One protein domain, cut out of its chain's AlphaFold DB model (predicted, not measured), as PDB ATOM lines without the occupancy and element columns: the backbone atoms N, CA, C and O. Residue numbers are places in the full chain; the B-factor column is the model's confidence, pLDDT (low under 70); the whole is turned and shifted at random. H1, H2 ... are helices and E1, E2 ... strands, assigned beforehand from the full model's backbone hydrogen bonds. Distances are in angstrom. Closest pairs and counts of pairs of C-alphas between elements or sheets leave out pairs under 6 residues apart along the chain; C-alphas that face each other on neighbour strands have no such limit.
ATOM      1  N   VAL A 159     196.381 101.955 181.781       90.69
ATOM      2  CA  VAL A 159     196.422 103.338 182.269       90.69
ATOM      3  C   VAL A 159     195.578 103.429 183.543       90.69
ATOM      4  O   VAL A 159     194.461 102.908 183.605       90.69
ATOM      5  N   LEU A 160     196.125 104.042 184.590       91.12
ATOM      6  CA  LEU A 160     195.444 104.233 185.874       91.12
ATOM      7  C   LEU A 160     195.148 105.696 186.170       91.12
ATOM      8  O   LEU A 160     194.092 105.985 186.733       91.12
ATOM      9  N   ILE A 161     196.077 106.581 185.808       90.94
ATOM     10  CA  ILE A 161     195.944 108.028 185.949       90.94
ATOM     11  C   ILE A 161     196.262 108.669 184.598       90.94
ATOM     12  O   ILE A 161     197.293 108.351 184.000       90.94
ATOM     13  N   GLU A 162     195.370 109.540 184.141       88.88
ATOM     14  CA  GLU A 162     195.555 110.443 183.006       88.88
ATOM     15  C   GLU A 162     196.042 111.812 183.506       88.88
ATOM     16  O   GLU A 162     195.676 112.266 184.593       88.88
ATOM     17  N   GLY A 163     196.876 112.458 182.698       85.25
ATOM     18  CA  GLY A 163     197.459 113.769 182.950       85.25
ATOM     19  C   GLY A 163     197.709 114.538 181.653       85.25
ATOM     20  O   GLY A 163     197.249 114.154 180.572       85.25
ATOM     21  N   GLY A 164     198.458 115.634 181.726       82.25
ATOM     22  CA  GLY A 164     198.807 116.451 180.569       82.25
ATOM     23  C   GLY A 164     197.566 116.919 179.807       82.25
ATOM     24  O   GLY A 164     196.635 117.467 180.382       82.25
ATOM     25  N   LYS A 165     197.519 116.681 178.492       78.06
ATOM     26  CA  LYS A 165     196.380 117.096 177.647       78.06
ATOM     27  C   LYS A 165     195.077 116.340 177.927       78.06
ATOM     28  O   LYS A 165     194.049 116.729 177.382       78.06
ATOM     29  N   HIS A 166     195.125 115.250 178.688       71.19
ATOM     30  CA  HIS A 166     193.954 114.428 178.992       71.19
ATOM     31  C   HIS A 166     193.305 114.810 180.339       71.19
ATOM     32  O   HIS A 166     192.224 114.315 180.642       71.19
ATOM     33  N   ALA A 167     193.909 115.710 181.131       78.12
ATOM     34  CA  ALA A 167     193.339 116.166 182.402       78.12
ATOM     35  C   ALA A 167     193.714 117.622 182.746       78.12
ATOM     36  O   ALA A 167     194.873 118.021 182.627       78.12
ATOM     37  N   ASP A 168     192.750 118.398 183.246       77.88
ATOM     38  CA  ASP A 168     192.954 119.791 183.666       77.88
ATOM     39  C   ASP A 168     193.684 119.882 185.023       77.88
ATOM     40  O   ASP A 168     193.445 119.069 185.918       77.88
ATOM     41  N   ASP A 169     194.559 120.883 185.198       81.19
ATOM     42  CA  ASP A 169     195.360 121.106 186.420       81.19
ATOM     43  C   ASP A 169     196.023 119.820 186.957       81.19
ATOM     44  O   ASP A 169     195.918 119.466 188.138       81.19
ATOM     45  N   SER A 170     196.678 119.090 186.054       82.88
ATOM     46  CA  SER A 170     197.205 117.745 186.284       82.88
ATOM     47  C   SER A 170     198.727 117.661 186.110       82.88
ATOM     48  O   SER A 170     199.427 118.664 185.956       82.88
ATOM     49  N   THR A 171     199.252 116.442 186.191       80.94
ATOM     50  CA  THR A 171     200.658 116.090 185.982       80.94
ATOM     51  C   THR A 171     201.147 116.423 184.571       80.94
ATOM     52  O   THR A 171     200.369 116.378 183.623       80.94
ATOM     53  N   ASP A 172     202.457 116.619 184.384       82.19
ATOM     54  CA  ASP A 172     203.034 116.841 183.044       82.19
ATOM     55  C   ASP A 172     202.899 115.625 182.113       82.19
ATOM     56  O   ASP A 172     202.810 115.767 180.891       82.19
ATOM     57  N   PHE A 173     202.962 114.413 182.671       81.62
ATOM     58  CA  PHE A 173     202.865 113.186 181.886       81.62
ATOM     59  C   PHE A 173     201.421 112.866 181.521       81.62
ATOM     60  O   PHE A 173     200.520 113.028 182.338       81.62
ATOM     61  N   GLN A 174     201.228 112.371 180.296       80.31
ATOM     62  CA  GLN A 174     199.893 112.111 179.764       80.31
ATOM     63  C   GLN A 174     199.247 110.874 180.396       80.31
ATOM     64  O   GLN A 174     198.055 110.870 180.677       80.31
ATOM     65  N   GLU A 175     200.032 109.824 180.640       84.44
ATOM     66  CA  GLU A 175     199.520 108.524 181.073       84.44
ATOM     67  C   GLU A 175     200.463 107.879 182.092       84.44
ATOM     68  O   GLU A 175     201.674 107.781 181.871       84.44
ATOM     69  N   PHE A 176     199.889 107.383 183.190       88.19
ATOM     70  CA  PHE A 176     200.575 106.565 184.186       88.19
ATOM     71  C   PHE A 176     199.996 105.159 184.167       88.19
ATOM     72  O   PHE A 176     198.826 104.941 184.496       88.19
ATOM     73  N   LEU A 177     200.834 104.194 183.799       89.44
ATOM     74  CA  LEU A 177     200.404 102.836 183.497       89.44
ATOM     75  C   LEU A 177     200.980 101.822 184.481       89.44
ATOM     76  O   LEU A 177     202.069 101.993 185.032       89.44
ATOM     77  N   ILE A 178     200.271 100.707 184.617       86.56
ATOM     78  CA  ILE A 178     200.773  99.493 185.252       86.56
ATOM     79  C   ILE A 178     200.899  98.364 184.237       86.56
ATOM     80  O   ILE A 178     200.077  98.210 183.335       86.56
ATOM     81  N   LYS A 179     201.929  97.541 184.428       85.88
ATOM     82  CA  LYS A 179     202.152  96.298 183.693       85.88
ATOM     83  C   LYS A 179     202.427  95.198 184.720       85.88
ATOM     84  O   LYS A 179     203.484  95.224 185.340       85.88
ATOM     85  N   PRO A 180     201.485  94.279 184.977       82.31
ATOM     86  CA  PRO A 180     201.594  93.280 186.041       82.31
ATOM     87  C   PRO A 180     202.485  92.101 185.609       82.31
ATOM     88  O   PRO A 180     202.029  90.966 185.441       82.31
ATOM     89  N   ASP A 181     203.771  92.376 185.395       73.06
ATOM     90  CA  ASP A 181     204.735  91.360 184.985       73.06
ATOM     91  C   ASP A 181     204.906  90.270 186.052       73.06
ATOM     92  O   ASP A 181     204.701  90.488 187.240       73.06
ATOM     93  N   GLY A 182     205.242  89.047 185.637       72.75
ATOM     94  CA  GLY A 182     205.500  87.931 186.558       72.75
ATOM     95  C   GLY A 182     204.273  87.145 187.045       72.75
ATOM     96  O   GLY A 182     204.453  86.125 187.712       72.75
ATOM     97  N   LEU A 183     203.049  87.547 186.684       81.19
ATOM     98  CA  LEU A 183     201.861  86.687 186.802       81.19
ATOM     99  C   LEU A 183     201.794  85.693 185.636       81.19
ATOM    100  O   LEU A 183     202.240  85.995 184.528       81.19
ATOM    101  N   LYS A 184     201.258  84.490 185.884       82.50
ATOM    102  CA  LYS A 184     201.385  83.357 184.952       82.50
ATOM    103  C   LYS A 184     200.473  83.466 183.740       82.50
ATOM    104  O   LYS A 184     200.796  82.920 182.689       82.50
ATOM    105  N   THR A 185     199.319  84.109 183.893       87.25
ATOM    106  CA  THR A 185     198.301  84.181 182.840       87.25
ATOM    107  C   THR A 185     197.811  85.607 182.639       87.25
ATOM    108  O   THR A 185     197.699  86.371 183.596       87.25
ATOM    109  N   VAL A 186     197.421  85.947 181.408       90.12
ATOM    110  CA  VAL A 186     196.794  87.247 181.106       90.12
ATOM    111  C   VAL A 186     195.509  87.456 181.916       90.12
ATOM    112  O   VAL A 186     195.222  88.566 182.349       90.12
ATOM    113  N   ARG A 187     194.778  86.380 182.237       91.25
ATOM    114  CA  ARG A 187     193.624  86.428 183.148       91.25
ATOM    115  C   ARG A 187     194.000  86.964 184.533       91.25
ATOM    116  O   ARG A 187     193.299  87.812 185.077       91.25
ATOM    117  N   GLU A 188     195.091  86.469 185.117       89.12
ATOM    118  CA  GLU A 188     195.583  86.954 186.411       89.12
ATOM    119  C   GLU A 188     196.109  88.386 186.319       89.12
ATOM    120  O   GLU A 188     195.877  89.169 187.236       89.12
ATOM    121  N   GLN A 189     196.762  88.731 185.209       88.56
ATOM    122  CA  GLN A 189     197.246  90.083 184.930       88.56
ATOM    123  C   GLN A 189     196.100  91.099 184.888       88.56
ATOM    124  O   GLN A 189     196.149  92.094 185.604       88.56
ATOM    125  N   ILE A 190     195.025  90.813 184.145       92.06
ATOM    126  CA  ILE A 190     193.828  91.667 184.087       92.06
ATOM    127  C   ILE A 190     193.195  91.820 185.475       92.06
ATOM    128  O   ILE A 190     192.881  92.935 185.892       92.06
ATOM    129  N   ARG A 191     193.046  90.715 186.225       91.25
ATOM    130  CA  ARG A 191     192.516  90.761 187.597       91.25
ATOM    131  C   ARG A 191     193.370  91.654 188.497       91.25
ATOM    132  O   ARG A 191     192.818  92.483 189.214       91.25
ATOM    133  N   ALA A 192     194.694  91.506 188.450       89.38
ATOM    134  CA  ALA A 192     195.606  92.323 189.243       89.38
ATOM    135  C   ALA A 192     195.476  93.810 188.887       89.38
ATOM    136  O   ALA A 192     195.347  94.629 189.793       89.38
ATOM    137  N   CYS A 193     195.418  94.154 187.596       91.31
ATOM    138  CA  CYS A 193     195.203  95.536 187.174       91.31
ATOM    139  C   CYS A 193     193.912  96.131 187.754       91.31
ATOM    140  O   CYS A 193     193.922  97.240 188.289       91.31
ATOM    141  N   GLN A 194     192.817  95.369 187.717       93.75
ATOM    142  CA  GLN A 194     191.534  95.826 188.244       93.75
ATOM    143  C   GLN A 194     191.536  95.979 189.772       93.75
ATOM    144  O   GLN A 194     190.989  96.948 190.294       93.75
ATOM    145  N   GLU A 195     192.163  95.058 190.504       93.06
ATOM    146  CA  GLU A 195     192.288  95.165 191.963       93.06
ATOM    147  C   GLU A 195     193.120  96.391 192.376       93.06
ATOM    148  O   GLU A 195     192.742  97.092 193.315       93.06
ATOM    149  N   VAL A 196     194.201  96.696 191.645       92.25
ATOM    150  CA  VAL A 196     194.992  97.922 191.850       92.25
ATOM    151  C   VAL A 196     194.148  99.164 191.573       92.25
ATOM    152  O   VAL A 196     194.129 100.081 192.390       92.25
ATOM    153  N   ARG A 197     193.394  99.190 190.469       95.06
ATOM    154  CA  ARG A 197     192.501 100.309 190.133       95.06
ATOM    155  C   ARG A 197     191.466 100.577 191.231       95.06
ATOM    156  O   ARG A 197     191.229 101.734 191.569       95.06
ATOM    157  N   ILE A 198     190.860  99.531 191.800       95.44
ATOM    158  CA  ILE A 198     189.891  99.667 192.900       95.44
ATOM    159  C   ILE A 198     190.551 100.326 194.116       95.44
ATOM    160  O   ILE A 198     189.990 101.262 194.684       95.44
ATOM    161  N   LYS A 199     191.764  99.897 194.484       95.62
ATOM    162  CA  LYS A 199     192.499 100.488 195.612       95.62
ATOM    163  C   LYS A 199     192.946 101.916 195.347       95.62
ATOM    164  O   LYS A 199     192.874 102.747 196.244       95.62
ATOM    165  N   LEU A 200     193.327 102.222 194.112       96.00
ATOM    166  CA  LEU A 200     193.638 103.587 193.714       96.00
ATOM    167  C   LEU A 200     192.417 104.501 193.873       96.00
ATOM    168  O   LEU A 200     192.549 105.592 194.414       96.00
ATOM    169  N   ALA A 201     191.223 104.040 193.489       97.06
ATOM    170  CA  ALA A 201     189.990 104.802 193.684       97.06
ATOM    171  C   ALA A 201     189.714 105.108 195.168       97.06
ATOM    172  O   ALA A 201     189.279 106.208 195.500       97.06
ATOM    173  N   GLU A 202     189.959 104.144 196.064       97.00
ATOM    174  CA  GLU A 202     189.823 104.332 197.516       97.00
ATOM    175  C   GLU A 202     190.810 105.387 198.043       97.00
ATOM    176  O   GLU A 202     190.402 106.286 198.778       97.00
ATOM    177  N   ILE A 203     192.080 105.316 197.624       96.12
ATOM    178  CA  ILE A 203     193.134 106.268 198.015       96.12
ATOM    179  C   ILE A 203     192.804 107.680 197.522       96.12
ATOM    180  O   ILE A 203     192.847 108.626 198.306       96.12
ATOM    181  N   LEU A 204     192.414 107.826 196.250       96.12
ATOM    182  CA  LEU A 204     192.031 109.117 195.677       96.12
ATOM    183  C   LEU A 204     190.852 109.736 196.441       96.12
ATOM    184  O   LEU A 204     190.938 110.893 196.849       96.12
ATOM    185  N   LYS A 205     189.798 108.958 196.730       96.31
ATOM    186  CA  LYS A 205     188.650 109.433 197.524       96.31
ATOM    187  C   LYS A 205     189.045 109.853 198.933       96.31
ATOM    188  O   LYS A 205     188.581 110.886 199.401       96.31
ATOM    189  N   ALA A 206     189.894 109.076 199.606       96.56
ATOM    190  CA  ALA A 206     190.358 109.397 200.955       96.56
ATOM    191  C   ALA A 206     191.148 110.717 201.005       96.56
ATOM    192  O   ALA A 206     191.125 111.412 202.017       96.56
ATOM    193  N   GLN A 207     191.809 111.072 199.902       94.62
ATOM    194  CA  GLN A 207     192.548 112.322 199.729       94.62
ATOM    195  C   GLN A 207     191.702 113.442 199.083       94.62
ATOM    196  O   GLN A 207     192.240 114.482 198.725       94.62
ATOM    197  N   ASN A 208     190.380 113.254 198.957       94.12
ATOM    198  CA  ASN A 208     189.429 114.188 198.338       94.12
ATOM    199  C   ASN A 208     189.687 114.501 196.850       94.12
ATOM    200  O   ASN A 208     189.249 115.539 196.352       94.12
ATOM    201  N   PHE A 209     190.345 113.601 196.119       94.44
ATOM    202  CA  PHE A 209     190.469 113.697 194.665       94.44
ATOM    203  C   PHE A 209     189.258 113.092 193.947       94.44
ATOM    204  O   PHE A 209     188.611 112.156 194.428       94.44
ATOM    205  N   SER A 210     188.976 113.611 192.748       92.19
ATOM    206  CA  SER A 210     187.960 113.055 191.851       92.19
ATOM    207  C   SER A 210     188.309 111.621 191.441       92.19
ATOM    208  O   SER A 210     189.464 111.297 191.172       92.19
ATOM    209  N   THR A 211     187.288 110.771 191.336       94.94
ATOM    210  CA  THR A 211     187.396 109.428 190.740       94.94
ATOM    211  C   THR A 211     186.567 109.291 189.467       94.94
ATOM    212  O   THR A 211     186.171 108.179 189.110       94.94
ATOM    213  N   ASN A 212     186.259 110.410 188.808       92.94
ATOM    214  CA  ASN A 212     185.748 110.380 187.443       92.94
ATOM    215  C   ASN A 212     186.828 109.846 186.501       92.94
ATOM    216  O   ASN A 212     188.021 109.874 186.817       92.94
ATOM    217  N   VAL A 213     186.385 109.321 185.365       92.44
ATOM    218  CA  VAL A 213     187.254 108.643 184.409       92.44
ATOM    219  C   VAL A 213     187.305 109.395 183.087       92.44
ATOM    220  O   VAL A 213     186.297 109.978 182.684       92.44
ATOM    221  N   GLY A 214     188.471 109.377 182.446       86.69
ATOM    222  CA  GLY A 214     188.690 109.913 181.107       86.69
ATOM    223  C   GLY A 214     188.284 108.941 179.999       86.69
ATOM    224  O   GLY A 214     187.585 107.948 180.233       86.69
ATOM    225  N   LEU A 215     188.724 109.232 178.772       82.50
ATOM    226  CA  LEU A 215     188.350 108.475 177.569       82.50
ATOM    227  C   LEU A 215     188.936 107.058 177.554       82.50
ATOM    228  O   LEU A 215     188.288 106.136 177.061       82.50
ATOM    229  N   GLU A 216     190.122 106.864 178.135       84.81
ATOM    230  CA  GLU A 216     190.746 105.541 178.293       84.81
ATOM    231  C   GLU A 216     190.200 104.795 179.520       84.81
ATOM    232  O   GLU A 216     190.599 103.671 179.843       84.81
ATOM    233  N   GLY A 217     189.259 105.424 180.224       89.56
ATOM    234  CA  GLY A 217     188.680 104.936 181.453       89.56
ATOM    235  C   GLY A 217     189.599 105.106 182.655       89.56
ATOM    236  O   GLY A 217     189.204 104.667 183.728       89.56
ATOM    237  N   ALA A 218     190.792 105.694 182.558       91.69
ATOM    238  CA  ALA A 218     191.661 105.950 183.709       91.69
ATOM    239  C   ALA A 218     191.159 107.138 184.545       91.69
ATOM    240  O   ALA A 218     190.298 107.893 184.105       91.69
ATOM    241  N   PHE A 219     191.625 107.275 185.790       94.62
ATOM    242  CA  PHE A 219     191.235 108.415 186.622       94.62
ATOM    243  C   PHE A 219     191.932 109.688 186.140       94.62
ATOM    244  O   PHE A 219     193.131 109.664 185.892       94.62
ATOM    245  N   ALA A 220     191.211 110.805 186.102       90.44
ATOM    246  CA  ALA A 220     191.759 112.125 185.782       90.44
ATOM    247  C   ALA A 220     191.545 113.090 186.968       90.44
ATOM    248  O   ALA A 220     190.654 113.942 186.931       90.44
ATOM    249  N   PRO A 221     192.255 112.901 188.098       88.00
ATOM    250  CA  PRO A 221     192.084 113.738 189.278       88.00
ATOM    251  C   PRO A 221     192.749 115.112 189.097       88.00
ATOM    252  O   PRO A 221     193.973 115.216 189.040       88.00
ATOM    253  N   ASN A 222     191.947 116.176 189.104       85.44
ATOM    254  CA  ASN A 222     192.468 117.545 189.151       85.44
ATOM    255  C   ASN A 222     193.261 117.782 190.448       85.44
ATOM    256  O   ASN A 222     192.876 117.308 191.521       85.44
ATOM    257  N   GLY A 223     194.338 118.564 190.365       82.00
ATOM    258  CA  GLY A 223     195.141 118.978 191.518       82.00
ATOM    259  C   GLY A 223     196.289 118.034 191.883       82.00
ATOM    260  O   GLY A 223     197.021 118.313 192.833       82.00
ATOM    261  N   ILE A 224     196.497 116.945 191.135       85.25
ATOM    262  CA  ILE A 224     197.741 116.165 191.199       85.25
ATOM    263  C   ILE A 224     198.708 116.723 190.153       85.25
ATOM    264  O   ILE A 224     198.882 116.138 189.094       85.25
ATOM    265  N   SER A 225     199.336 117.865 190.428       81.69
ATOM    266  CA  SER A 225     200.284 118.485 189.485       81.69
ATOM    267  C   SER A 225     201.683 117.854 189.516       81.69
ATOM    268  O   SER A 225     202.491 118.071 188.620       81.69
ATOM    269  N   ASP A 226     201.997 117.072 190.552       86.75
ATOM    270  CA  ASP A 226     203.296 116.419 190.717       86.75
ATOM    271  C   ASP A 226     203.276 114.971 190.201       86.75
ATOM    272  O   ASP A 226     202.581 114.099 190.733       86.75
ATOM    273  N   ASN A 227     204.112 114.699 189.195       84.44
ATOM    274  CA  ASN A 227     204.311 113.366 188.627       84.44
ATOM    275  C   ASN A 227     204.717 112.325 189.691       84.44
ATOM    276  O   ASN A 227     204.320 111.160 189.607       84.44
ATOM    277  N   ALA A 228     205.513 112.715 190.696       87.88
ATOM    278  CA  ALA A 228     205.933 111.808 191.760       87.88
ATOM    279  C   ALA A 228     204.745 111.399 192.638       87.88
ATOM    280  O   ALA A 228     204.596 110.217 192.952       87.88
ATOM    281  N   LYS A 229     203.847 112.341 192.941       89.12
ATOM    282  CA  LYS A 229     202.630 112.084 193.716       89.12
ATOM    283  C   LYS A 229     201.698 111.077 193.042       89.12
ATOM    284  O   LYS A 229     201.211 110.160 193.705       89.12
ATOM    285  N   ALA A 230     201.501 111.183 191.727       88.62
ATOM    286  CA  ALA A 230     200.723 110.200 190.968       88.62
ATOM    287  C   ALA A 230     201.322 108.783 191.090       88.62
ATOM    288  O   ALA A 230     200.612 107.804 191.341       88.62
ATOM    289  N   LEU A 231     202.652 108.667 190.992       87.31
ATOM    290  CA  LEU A 231     203.368 107.398 191.150       87.31
ATOM    291  C   LEU A 231     203.319 106.848 192.581       87.31
ATOM    292  O   LEU A 231     203.286 105.627 192.755       87.31
ATOM    293  N   GLU A 232     203.319 107.710 193.599       90.50
ATOM    294  CA  GLU A 232     203.129 107.318 194.999       90.50
ATOM    295  C   GLU A 232     201.764 106.665 195.208       90.50
ATOM    296  O   GLU A 232     201.712 105.550 195.727       90.50
ATOM    297  N   PHE A 233     200.680 107.292 194.739       92.81
ATOM    298  CA  PHE A 233     199.332 106.732 194.869       92.81
ATOM    299  C   PHE A 233     199.180 105.398 194.144       92.81
ATOM    300  O   PHE A 233     198.613 104.457 194.698       92.81
ATOM    301  N   ILE A 234     199.741 105.267 192.939       90.19
ATOM    302  CA  ILE A 234     199.763 103.985 192.223       90.19
ATOM    303  C   ILE A 234     200.554 102.937 193.020       90.19
ATOM    304  O   ILE A 234     200.113 101.797 193.159       90.19
ATOM    305  N   THR A 235     201.705 103.313 193.580       87.44
ATOM    306  CA  THR A 235     202.540 102.403 194.380       87.44
ATOM    307  C   THR A 235     201.816 101.948 195.650       87.44
ATOM    308  O   THR A 235     201.886 100.774 196.015       87.44
ATOM    309  N   GLU A 236     201.106 102.851 196.318       90.25
ATOM    310  CA  GLU A 236     200.280 102.544 197.484       90.25
ATOM    311  C   GLU A 236     199.103 101.629 197.114       90.25
ATOM    312  O   GLU A 236     198.875 100.615 197.776       90.25
ATOM    313  N   ALA A 237     198.422 101.901 195.999       92.06
ATOM    314  CA  ALA A 237     197.345 101.059 195.486       92.06
ATOM    315  C   ALA A 237     197.817  99.628 195.188       92.06
ATOM    316  O   ALA A 237     197.122  98.665 195.517       92.06
ATOM    317  N   ILE A 238     199.020  99.476 194.621       86.88
ATOM    318  CA  ILE A 238     199.645  98.169 194.375       86.88
ATOM    319  C   ILE A 238     199.868  97.411 195.688       86.88
ATOM    320  O   ILE A 238     199.534  96.230 195.766       86.88
ATOM    321  N   LYS A 239     200.395  98.078 196.723       85.12
ATOM    322  CA  LYS A 239     200.643  97.464 198.040       85.12
ATOM    323  C   LYS A 239     199.351  97.034 198.739       85.12
ATOM    324  O   LYS A 239     199.342  96.025 199.438       85.12
ATOM    325  N   ASN A 240     198.267  97.775 198.525       85.19
ATOM    326  CA  ASN A 240     196.977  97.527 199.167       85.19
ATOM    327  C   ASN A 240     196.072  96.548 198.386       85.19
ATOM    328  O   ASN A 240     194.989  96.196 198.863       85.19
ATOM    329  N   ALA A 241     196.474  96.101 197.191       82.69
ATOM    330  CA  ALA A 241     195.684  95.184 196.368       82.69
ATOM    331  C   ALA A 241     195.687  93.748 196.926       82.69
ATOM    332  O   ALA A 241     196.700  93.239 197.391       82.69
ATOM    333  N   ILE A 242     194.555  93.041 196.852       67.94
ATOM    334  CA  ILE A 242     194.396  91.710 197.475       67.94
ATOM    335  C   ILE A 242     195.280  90.645 196.806       67.94
ATOM    336  O   ILE A 242     195.750  89.723 197.474       67.94
ATOM    337  N   PHE A 243     195.574  90.761 195.508       65.38
ATOM    338  CA  PHE A 243     196.526  89.865 194.850       65.38
ATOM    339  C   PHE A 243     197.908  89.898 195.528       65.38
ATOM    340  O   PHE A 243     198.595  88.877 195.541       65.38
ATOM    341  N   TYR A 244     198.281  91.037 196.123       55.12
ATOM    342  CA  TYR A 244     199.529  91.217 196.856       55.12
ATOM    343  C   TYR A 244     199.542  90.424 198.174       55.12
ATOM    344  O   TYR A 244     200.572  89.864 198.542       55.12
ATOM    345  N   SER A 245     198.398  90.299 198.862       52.94
ATOM    346  CA  SER A 245     198.305  89.644 200.176       52.94
ATOM    347  C   SER A 245     198.147  88.117 200.134       52.94
ATOM    348  O   SER A 245     198.322  87.463 201.160       52.94
ATOM    349  N   ARG A 246     197.832  87.522 198.971       50.25
ATOM    350  CA  ARG A 246     197.557  86.073 198.836       50.25
ATOM    351  C   ARG A 246     198.698  85.220 198.266       50.25
ATOM    352  O   ARG A 246     198.610  83.998 198.369       50.25
ATOM    353  N   ASP A 247     199.757  85.792 197.690       49.53
ATOM    354  CA  ASP A 247     200.908  85.005 197.205       49.53
ATOM    355  C   ASP A 247     202.137  85.206 198.111       49.53
ATOM    356  O   ASP A 247     202.874  86.184 197.995       49.53
ATOM    357  N   ASN A 248     202.404  84.236 198.993       40.47
ATOM    358  CA  ASN A 248     203.561  84.228 199.905       40.47
ATOM    359  C   ASN A 248     204.932  84.250 199.186       40.47
ATOM    360  O   ASN A 248     205.965  84.453 199.826       40.47
ATOM    361  N   ARG A 249     204.985  84.048 197.859       45.88
ATOM    362  CA  ARG A 249     206.210  84.232 197.048       45.88
ATOM    363  C   ARG A 249     206.408  85.685 196.602       45.88
ATOM    364  O   ARG A 249     207.521  86.047 196.217       45.88
ATOM    365  N   ILE A 250     205.346  86.491 196.657       41.81
ATOM    366  CA  ILE A 250     205.330  87.931 196.385       41.81
ATOM    367  C   ILE A 250     205.557  88.714 197.691       41.81
ATOM    368  O   ILE A 250     206.314  89.678 197.683       41.81
ATOM    369  N   SER A 251     205.032  88.256 198.836       39.59
ATOM    370  CA  SER A 251     205.222  88.948 200.126       39.59
ATOM    371  C   SER A 251     206.649  88.851 200.698       39.59
ATOM    372  O   SER A 251     207.134  89.800 201.302       39.59
ATOM    373  N   ASN A 252     207.362  87.731 200.491       32.44
ATOM    374  CA  ASN A 252     208.621  87.427 201.202       32.44
ATOM    375  C   ASN A 252     209.918  87.726 200.414       32.44
ATOM    376  O   ASN A 252     210.997  87.273 200.796       32.44
ATOM    377  N   ARG A 253     209.855  88.461 199.295       34.97
ATOM    378  CA  ARG A 253     211.033  88.778 198.450       34.97
ATOM    379  C   ARG A 253     211.053  90.224 197.926       34.97
ATOM    380  O   ARG A 253     211.440  90.427 196.781       34.97
ATOM    381  N   PHE A 254     210.590  91.233 198.665       47.59
ATOM    382  CA  PHE A 254     210.242  92.505 198.008       47.59
ATOM    383  C   PHE A 254     210.591  93.785 198.780       47.59
ATOM    384  O   PHE A 254     209.714  94.552 199.145       47.59
ATOM    385  N   ASP A 255     211.896  94.066 198.878       37.62
ATOM    386  CA  ASP A 255     212.441  95.443 198.888       37.62
ATOM    387  C   ASP A 255     213.202  95.767 197.575       37.62
ATOM    388  O   ASP A 255     213.514  96.908 197.265       37.62
ATOM    389  N   LYS A 256     213.459  94.750 196.731       32.78
ATOM    390  CA  LYS A 256     214.261  94.857 195.493       32.78
ATOM    391  C   LYS A 256     213.459  94.698 194.190       32.78
ATOM    392  O   LYS A 256     214.030  94.788 193.115       32.78
ATOM    393  N   LYS A 257     212.150  94.418 194.268       36.78
ATOM    394  CA  LYS A 257     211.348  93.932 193.126       36.78
ATOM    395  C   LYS A 257     210.087  94.746 192.781       36.78
ATOM    396  O   LYS A 257     209.426  94.415 191.802       36.78
ATOM    397  N   ILE A 258     209.766  95.839 193.489       39.50
ATOM    398  CA  ILE A 258     208.850  96.849 192.910       39.50
ATOM    399  C   ILE A 258     209.488  97.428 191.638       39.50
ATOM    400  O   ILE A 258     208.781  97.630 190.657       39.50
ATOM    401  N   SER A 259     210.824  97.580 191.606       37.97
ATOM    402  CA  SER A 259     211.532  97.872 190.358       37.97
ATOM    403  C   SER A 259     211.399  96.712 189.371       37.97
ATOM    404  O   SER A 259     210.915  96.940 188.287       37.97
ATOM    405  N   ASP A 260     211.676  95.453 189.720       37.03
ATOM    406  CA  ASP A 260     211.659  94.364 188.720       37.03
ATOM    407  C   ASP A 260     210.286  94.005 188.111       37.03
ATOM    408  O   ASP A 260     210.244  93.524 186.980       37.03
ATOM    409  N   TYR A 261     209.173  94.240 188.817       38.72
ATOM    410  CA  TYR A 261     207.810  93.950 188.330       38.72
ATOM    411  C   TYR A 261     207.175  95.146 187.609       38.72
ATOM    412  O   TYR A 261     206.301  94.967 186.768       38.72
ATOM    413  N   PHE A 262     207.652  96.356 187.904       42.69
ATOM    414  CA  PHE A 262     207.227  97.616 187.298       42.69
ATOM    415  C   PHE A 262     208.447  98.368 186.752       42.69
ATOM    416  O   PHE A 262     208.590  99.577 186.939       42.69
ATOM    417  N   ASN A 263     209.351  97.645 186.076       34.25
ATOM    418  CA  ASN A 263     210.699  98.134 185.724       34.25
ATOM    419  C   ASN A 263     210.698  99.221 184.654       34.25
ATOM    420  O   ASN A 263     211.751  99.690 184.229       34.25
ATOM    421  N   ARG A 264     209.513  99.613 184.190       36.19
ATOM    422  CA  ARG A 264     209.317 100.706 183.256       36.19
ATOM    423  C   ARG A 264     208.044 101.438 183.649       36.19
ATOM    424  O   ARG A 264     206.949 101.089 183.219       36.19
ATOM    425  N   ARG A 265     208.204 102.454 184.497       40.00
ATOM    426  CA  ARG A 265     207.255 103.565 184.556       40.00
ATOM    427  C   ARG A 265     207.385 104.273 183.216       40.00
ATOM    428  O   ARG A 265     208.316 105.046 183.013       40.00
ATOM    429  N   TRP A 266     206.538 103.903 182.269       41.31
ATOM    430  CA  TRP A 266     206.450 104.650 181.030       41.31
ATOM    431  C   TRP A 266     205.635 105.888 181.345       41.31
ATOM    432  O   TRP A 266     204.451 105.804 181.634       41.31
ATOM    433  N   ALA A 267     206.322 107.011 181.381       34.44
ATOM    434  CA  ALA A 267     205.704 108.307 181.291       34.44
ATOM    435  C   ALA A 267     205.839 108.717 179.829       34.44
ATOM    436  O   ALA A 267     206.943 109.018 179.368       34.44
ATOM    437  N   PHE A 268     204.746 108.646 179.076       35.59
ATOM    438  CA  PHE A 268     204.752 109.156 177.715       35.59
ATOM    439  C   PHE A 268     204.576 110.671 177.779       35.59
ATOM    440  O   PHE A 268     203.534 111.193 178.177       35.59
ATOM    441  N   ARG A 269     205.650 111.372 177.426       29.08
ATOM    442  CA  ARG A 269     205.612 112.780 177.056       29.08
ATOM    443  C   ARG A 269     205.493 112.808 175.537       29.08
ATOM    444  O   ARG A 269     206.333 112.203 174.870       29.08
TER     445      ARG A 269
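This is residues 159 to 269 of the 270 residues of the protein "Phosphopyruvate hydratase" of Berkelbacteria bacterium GW2011_GWA2_38_9 (UniProt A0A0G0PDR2). Two long helices, H1 and H2, meet at a steep angle, and the small antiparallel hairpin of E1 and E2 packs on both of them. The short helices H3 and H4 continue beyond the last residues of H2 at one end of the body, residues 252 to 257 stick out there, and the tail after H5, residues 262 to 269, folds back toward the hairpin. The printed part has 111 residues, with two named strands followed by five named helices in the order E1 E2 H1 H2 H3 H4 H5, and the class is mostly helix. The whole is compact, with a radius of gyration of the C-alphas of 13.8 A and spans of 40 by 27 by 25 A.

E1, residues 159 to 162, and E2, residues 175 to 178, form a hairpin, antiparallel at 158 degrees between their directions. N 160 and O 176 are within hydrogen-bond range at 2.8 A, as are N 176 and O 161 at 2.9 A. H1, residues 186 to 206, comes closest to E1 at the C-alphas of Leu 160 and Arg 197, 6.5 A apart. H2, residues 227 to 240, touches H1, which meets it with residues 196 to 204 alone; the closest C-alphas, those of Leu 200 and Ala 237, are 4.8 A apart. The two helices run opposite ways at a steep tilt of 66 degrees. The closest C-alphas of E2 and H2 are those of Phe 176 and Leu 231, 7.5 A apart. H3, residues 242 to 246, only just touches H1, with 3 pairs of C-alphas within 8 A, made by residues 192 to 195 of H1 alone; the closest are those of Ala 192 and Phe 243, 6.2 A. H4, residues 248 to 251, and H3 touch only at the corner, and only just, with 3 such pairs; Tyr 244 and Ile 250 have the closest C-alphas, 6.7 A. H5, residues 257 to 261, is apart from H2 and H4. Every O i to N i+4 pair is within hydrogen-bond range in H1, H2, H3 and H5; H4 is too short for such a pair.

E1 begins at C-alpha 159, (196.422, 103.338, 182.269). H1 has 21 residues and measures 30.4 A from first to last C-alpha, beginning at C-alpha 186, (196.794, 87.247, 181.106). H2 has 14 residues and measures 20.4 A. H3 and H5 have five residues each and H4 has four; H5 ends at C-alpha 261, (207.810, 93.950, 188.330).

The C-alphas farthest apart, those of Asp 168 and Asn 248, are 40.5 A apart. The printed part has no cut. The links E1 to E2, 12 residues, and H1 to H2, 20 residues, are long. Mean pLDDT of the printed part is 76.4, and residues 242 to 269 are under 70.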